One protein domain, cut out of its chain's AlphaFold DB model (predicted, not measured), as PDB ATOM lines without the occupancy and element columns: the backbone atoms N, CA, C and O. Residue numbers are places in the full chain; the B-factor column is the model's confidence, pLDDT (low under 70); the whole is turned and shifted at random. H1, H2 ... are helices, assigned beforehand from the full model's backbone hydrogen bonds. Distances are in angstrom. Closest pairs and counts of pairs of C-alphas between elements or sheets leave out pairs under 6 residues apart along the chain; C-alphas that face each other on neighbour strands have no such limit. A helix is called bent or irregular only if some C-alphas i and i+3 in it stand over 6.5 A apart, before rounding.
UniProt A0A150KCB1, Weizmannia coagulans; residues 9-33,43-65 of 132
ATOM      1  N   GLY A   9      38.431-105.075  14.450       91.88
ATOM      2  CA  GLY A   9      39.584-105.368  15.311       91.88
ATOM      3  C   GLY A   9      40.263-106.689  14.949       91.88
ATOM      4  O   GLY A   9      41.462-106.702  14.700       91.88
ATOM      5  N   LEU A  10      39.481-107.764  14.793       94.75
ATOM      6  CA  LEU A  10      40.003-109.070  14.372       94.75
ATOM      7  C   LEU A  10      40.668-108.993  12.992       94.75
ATOM      8  O   LEU A  10      41.721-109.578  12.764       94.75
ATOM      9  N   ARG A  11      40.066-108.248  12.057       95.19
ATOM     10  CA  ARG A  11      40.644-108.061  10.721       95.19
ATOM     11  C   ARG A  11      41.990-107.338  10.785       95.19
ATOM     12  O   ARG A  11      42.918-107.755  10.103       95.19
ATOM     13  N   ALA A  12      42.092-106.284  11.594       95.81
ATOM     14  CA  ALA A  12      43.329-105.530  11.778       95.81
ATOM     15  C   ALA A  12      44.434-106.397  12.407       95.81
ATOM     16  O   ALA A  12      45.546-106.413  11.894       95.81
ATOM     17  N   GLU A  13      44.108-107.187  13.433       96.81
ATOM     18  CA  GLU A  13      45.053-108.100  14.091       96.81
ATOM     19  C   GLU A  13      45.590-109.172  13.130       96.81
ATOM     20  O   GLU A  13      46.789-109.456  13.108       96.81
ATOM     21  N   ILE A  14      44.725-109.735  12.278       97.25
ATOM     22  CA  ILE A  14      45.140-110.693  11.245       97.25
ATOM     23  C   ILE A  14      46.082-110.027  10.231       97.25
ATOM     24  O   ILE A  14      47.087-110.631   9.853       97.25
ATOM     25  N   VAL A  15      45.781-108.797   9.796       97.00
ATOM     26  CA  VAL A  15      46.626-108.033   8.860       97.00
ATOM     27  C   VAL A  15      47.993-107.731   9.475       97.00
ATOM     28  O   VAL A  15      49.012-107.994   8.840       97.00
ATOM     29  N   GLU A  16      48.030-107.242  10.716       98.12
ATOM     30  CA  GLU A  16      49.274-106.962  11.441       98.12
ATOM     31  C   GLU A  16      50.112-108.233  11.621       98.12
ATOM     32  O   GLU A  16      51.322-108.221  11.385       98.12
ATOM     33  N   SER A  17      49.476-109.338  12.018       98.00
ATOM     34  CA  SER A  17      50.147-110.622  12.245       98.00
ATOM     35  C   SER A  17      50.759-111.161  10.958       98.00
ATOM     36  O   SER A  17      51.930-111.540  10.940       98.00
ATOM     37  N   TRP A  18      49.995-111.144   9.863       97.06
ATOM     38  CA  TRP A  18      50.490-111.552   8.551       97.06
ATOM     39  C   TRP A  18      51.662-110.676   8.099       97.06
ATOM     40  O   TRP A  18      52.701-111.206   7.716       97.06
ATOM     41  N   ALA A  19      51.531-109.350   8.204       97.19
ATOM     42  CA  ALA A  19      52.580-108.421   7.798       97.19
ATOM     43  C   ALA A  19      53.844-108.575   8.651       97.19
ATOM     44  O   ALA A  19      54.948-108.551   8.120       97.19
ATOM     45  N   THR A  20      53.692-108.797   9.959       98.19
ATOM     46  CA  THR A  20      54.818-109.039  10.874       98.19
ATOM     47  C   THR A  20      55.619-110.267  10.434       98.19
ATOM     48  O   THR A  20      56.843-110.194  10.344       98.19
ATOM     49  N   LEU A  21      54.938-111.378  10.126       97.38
ATOM     50  CA  LEU A  21      55.589-112.602   9.649       97.38
ATOM     51  C   LEU A  21      56.224-112.401   8.269       97.38
ATOM     52  O   LEU A  21      57.377-112.766   8.064       97.38
ATOM     53  N   PHE A  22      55.506-111.750   7.350       95.56
ATOM     54  CA  PHE A  22      56.019-111.452   6.016       95.56
ATOM     55  C   PHE A  22      57.309-110.625   6.078       95.56
ATOM     56  O   PHE A  22      58.287-110.964   5.415       95.56
ATOM     57  N   ILE A  23      57.340-109.567   6.893       96.00
ATOM     58  CA  ILE A  23      58.529-108.724   7.052       96.00
ATOM     59  C   ILE A  23      59.673-109.537   7.659       96.00
ATOM     60  O   ILE A  23      60.776-109.498   7.120       96.00
ATOM     61  N   ALA A  24      59.426-110.308   8.723       95.38
ATOM     62  CA  ALA A  24      60.454-111.132   9.360       95.38
ATOM     63  C   ALA A  24      61.133-112.101   8.372       95.38
ATOM     64  O   ALA A  24      62.357-112.244   8.396       95.38
ATOM     65  N   ASP A  25      60.357-112.705   7.469       95.00
ATOM     66  CA  ASP A  25      60.850-113.681   6.490       95.00
ATOM     67  C   ASP A  25      61.678-113.064   5.345       95.00
ATOM     68  O   ASP A  25      62.438-113.775   4.671       95.00
ATOM     69  N   HIS A  26      61.538-111.755   5.105       93.12
ATOM     70  CA  HIS A  26      62.119-111.072   3.941       93.12
ATOM     71  C   HIS A  26      63.147-109.993   4.302       93.12
ATOM     72  O   HIS A  26      64.057-109.738   3.511       93.12
ATOM     73  N   ILE A  27      63.082-109.410   5.504       90.94
ATOM     74  CA  ILE A  27      63.923-108.270   5.895       90.94
ATOM     75  C   ILE A  27      65.427-108.582   5.875       90.94
ATOM     76  O   ILE A  27      66.231-107.692   5.629       90.94
ATOM     77  N   GLY A  28      65.824-109.836   6.108       79.06
ATOM     78  CA  GLY A  28      67.234-110.241   6.100       79.06
ATOM     79  C   GLY A  28      67.793-110.653   4.734       79.06
ATOM     80  O   GLY A  28      69.009-110.679   4.583       79.06
ATOM     81  N   LYS A  29      66.944-111.016   3.760       73.31
ATOM     82  CA  LYS A  29      67.401-111.489   2.439       73.31
ATOM     83  C   LYS A  29      67.790-110.317   1.549       73.31
ATOM     84  O   LYS A  29      68.937-110.221   1.136       73.31
ATOM     85  N   ASP A  30      66.826-109.431   1.332       70.44
ATOM     86  CA  ASP A  30      66.951-108.292   0.422       70.44
ATOM     87  C   ASP A  30      66.586-106.966   1.111       70.44
ATOM     88  O   ASP A  30      66.833-105.895   0.565       70.44
ATOM     89  N   GLY A  31      66.040-107.023   2.334       84.94
ATOM     90  CA  GLY A  31      65.590-105.841   3.062       84.94
ATOM     91  C   GLY A  31      64.448-105.102   2.364       84.94
ATOM     92  O   GLY A  31      63.883-105.552   1.370       84.94
ATOM     93  N   PHE A  32      64.082-103.951   2.925       91.56
ATOM     94  CA  PHE A  32      63.125-103.033   2.316       91.56
ATOM     95  C   PHE A  32      63.714-101.624   2.355       91.56
ATOM     96  O   PHE A  32      63.731-100.996   3.413       91.56
ATOM     97  N   ASP A  33      64.179-101.113   1.215       91.62
ATOM     98  CA  ASP A  33      64.628 -99.715   1.113       91.62
ATOM     99  C   ASP A  33      63.449 -98.738   1.146       91.62
ATOM    100  O   ASP A  33      63.551 -97.606   1.618       91.62
ATOM    101  N   ARG A  43      34.374 -91.423   1.064       93.50
ATOM    102  CA  ARG A  43      33.318 -90.408   1.239       93.50
ATOM    103  C   ARG A  43      32.603 -90.495   2.587       93.50
ATOM    104  O   ARG A  43      31.730 -89.683   2.873       93.50
ATOM    105  N   SER A  44      32.905 -91.512   3.391       95.19
ATOM    106  CA  SER A  44      32.242 -91.760   4.671       95.19
ATOM    107  C   SER A  44      33.169 -92.458   5.658       95.19
ATOM    108  O   SER A  44      34.071 -93.200   5.267       95.19
ATOM    109  N   SER A  45      32.884 -92.302   6.951       91.19
ATOM    110  CA  SER A  45      33.585 -93.025   8.020       91.19
ATOM    111  C   SER A  45      33.514 -94.543   7.841       91.19
ATOM    112  O   SER A  45      34.495 -95.231   8.095       91.19
ATOM    113  N   ARG A  46      32.395 -95.071   7.329       91.06
ATOM    114  CA  ARG A  46      32.216 -96.504   7.051       91.06
ATOM    115  C   ARG A  46      33.191 -97.033   5.993       91.06
ATOM    116  O   ARG A  46      33.614 -98.177   6.095       91.06
ATOM    117  N   GLN A  47      33.524 -96.221   4.990       91.44
ATOM    118  CA  GLN A  47      34.530 -96.566   3.977       91.44
ATOM    119  C   GLN A  47      35.952 -96.380   4.516       91.44
ATOM    120  O   GLN A  47      36.810 -97.220   4.273       91.44
ATOM    121  N   ASN A  48      36.180 -95.312   5.284       94.31
ATOM    122  CA  ASN A  48      37.496 -94.955   5.814       94.31
ATOM    123  C   ASN A  48      37.983 -95.900   6.909       94.31
ATOM    124  O   ASN A  48      39.140 -96.304   6.898       94.31
ATOM    125  N   HIS A  49      37.100 -96.287   7.829       93.38
ATOM    126  CA  HIS A  49      37.446 -97.101   8.988       93.38
ATOM    127  C   HIS A  49      38.205 -98.392   8.630       93.38
ATOM    128  O   HIS A  49      39.312 -98.555   9.126       93.38
ATOM    129  N   PRO A  50      37.712 -99.287   7.749       92.69
ATOM    130  CA  PRO A  50      38.448-100.510   7.427       92.69
ATOM    131  C   PRO A  50      39.819-100.252   6.787       92.69
ATOM    132  O   PRO A  50      40.756-100.983   7.094       92.69
ATOM    133  N   VAL A  51      39.947 -99.235   5.926       93.50
ATOM    134  CA  VAL A  51      41.216 -98.927   5.246       93.50
ATOM    135  C   VAL A  51      42.228 -98.361   6.234       93.50
ATOM    136  O   VAL A  51      43.355 -98.842   6.299       93.50
ATOM    137  N   PHE A  52      41.820 -97.403   7.067       95.50
ATOM    138  CA  PHE A  52      42.710 -96.812   8.064       95.50
ATOM    139  C   PHE A  52      43.074 -97.792   9.182       95.50
ATOM    140  O   PHE A  52      44.203 -97.757   9.662       95.50
ATOM    141  N   SER A  53      42.180 -98.715   9.550       95.75
ATOM    142  CA  SER A  53      42.527 -99.810  10.463       95.75
ATOM    143  C   SER A  53      43.572-100.748   9.854       95.75
ATOM    144  O   SER A  53      44.495-101.153  10.554       95.75
ATOM    145  N   ALA A  54      43.468-101.069   8.559       95.38
ATOM    146  CA  ALA A  54      44.485-101.861   7.869       95.38
ATOM    147  C   ALA A  54      45.819-101.105   7.754       95.38
ATOM    148  O   ALA A  54      46.865-101.690   8.013       95.38
ATOM    149  N   TRP A  55      45.798 -99.804   7.444       96.50
ATOM    150  CA  TRP A  55      47.005 -98.967   7.444       96.50
ATOM    151  C   TRP A  55      47.683 -98.955   8.810       96.50
ATOM    152  O   TRP A  55      48.874 -99.222   8.886       96.50
ATOM    153  N   GLY A  56      46.926 -98.725   9.886       97.44
ATOM    154  CA  GLY A  56      47.466 -98.745  11.244       97.44
ATOM    155  C   GLY A  56      48.083-100.095  11.617       97.44
ATOM    156  O   GLY A  56      49.152-100.126  12.217       97.44
ATOM    157  N   ALA A  57      47.456-101.202  11.212       98.00
ATOM    158  CA  ALA A  57      47.988-102.551  11.411       98.00
ATOM    159  C   ALA A  57      49.318-102.780  10.665       98.00
ATOM    160  O   ALA A  57      50.265-103.318  11.235       98.00
ATOM    161  N   ILE A  58      49.419-102.336   9.408       97.75
ATOM    162  CA  ILE A  58      50.676-102.398   8.646       97.75
ATOM    163  C   ILE A  58      51.743-101.494   9.274       97.75
ATOM    164  O   ILE A  58      52.873-101.936   9.459       97.75
ATOM    165  N   ASP A  59      51.388-100.268   9.664       97.75
ATOM    166  CA  ASP A  59      52.312 -99.316  10.290       97.75
ATOM    167  C   ASP A  59      52.856 -99.875  11.622       97.75
ATOM    168  O   ASP A  59      54.052 -99.781  11.900       97.75
ATOM    169  N   GLN A  60      52.018-100.537  12.430       98.12
ATOM    170  CA  GLN A  60      52.463-101.249  13.634       98.12
ATOM    171  C   GLN A  60      53.437-102.384  13.313       98.12
ATOM    172  O   GLN A  60      54.465-102.502  13.981       98.12
ATOM    173  N   ALA A  61      53.153-103.194  12.289       98.06
ATOM    174  CA  ALA A  61      54.046-104.269  11.871       98.06
ATOM    175  C   ALA A  61      55.406-103.732  11.393       98.06
ATOM    176  O   ALA A  61      56.437-104.221  11.847       98.06
ATOM    177  N   LEU A  62      55.423-102.696  10.548       97.44
ATOM    178  CA  LEU A  62      56.646-102.048  10.058       97.44
ATOM    179  C   LEU A  62      57.509-101.509  11.207       97.44
ATOM    180  O   LEU A  62      58.711-101.785  11.269       97.44
ATOM    181  N   ASN A  63      56.881-100.817  12.161       96.69
ATOM    182  CA  ASN A  63      57.572-100.196  13.288       96.69
ATOM    183  C   ASN A  63      58.307-101.207  14.182       96.69
ATOM    184  O   ASN A  63      59.353-100.870  14.737       96.69
ATOM    185  N   LYS A  64      57.826-102.456  14.289       96.81
ATOM    186  CA  LYS A  64      58.520-103.529  15.035       96.81
ATOM    187  C   LYS A  64      59.913-103.837  14.480       96.81
ATOM    188  O   LYS A  64      60.761-104.328  15.219       96.81
ATOM    189  N   PHE A  65      60.146-103.541  13.203       95.81
ATOM    190  CA  PHE A  65      61.408-103.788  12.509       95.81
ATOM    191  C   PHE A  65      62.163-102.496  12.159       95.81
ATOM    192  O   PHE A  65      63.107-102.529  11.376       95.81
TER     193      PHE A  65
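AT A GLANCE: This is residues 9 to 33 and 43 to 65 of the 132 residues of a protein of Weizmannia coagulans (UniProt A0A150KCB1). What does the model look like? Two helices of nearly equal length, H1 and H2, run side by side the same way and cross at a small angle, like a narrow X. Residues 43 to 49 stick out at one end. What is it made of? The printed part has 48 residues with two named helices, H1 then H2, and no named strand; its class is all helix. How compact is it? It is loose, with a radius of gyration of the C-alphas of 12.5 A, and spans 40 by 22 by 12 A.

HOW THE PARTS SIT: How does H2, residues 45 to 63, stand to H1, residues 9 to 26? They touch, and the closest C-alphas, those of Glu 16 and Ala 57, are 4.6 A apart. They run the same way at a shallow tilt of 33 degrees, only just short of steep. Are their backbones in order? In H1 every O i to N i+4 pair is within hydrogen-bond range; in H2 13 of 15 are.

IN THESE COORDINATES: Where is H2, the longest helix? It runs 25.6 A from C-alpha 45 to C-alpha 63 at (57.572, -100.196, 13.288). It is only just irregular: C-alphas 47 and 50 are 6.54 A apart. Where is H1? It runs 25.9 A from C-alpha 9 at (39.584, -105.368, 15.311) to C-alpha 26.

THE WHOLE: How large is it? The two C-alphas farthest apart, those of Lys 29 and Ser 44, are 40.4 A apart. Is there a cut? Residues 34 to 42, in the link from H1 to H2, are not printed; C-alphas 33 and 43 are 32.7 A apart. Is confidence low anywhere? No printed residue is under 70.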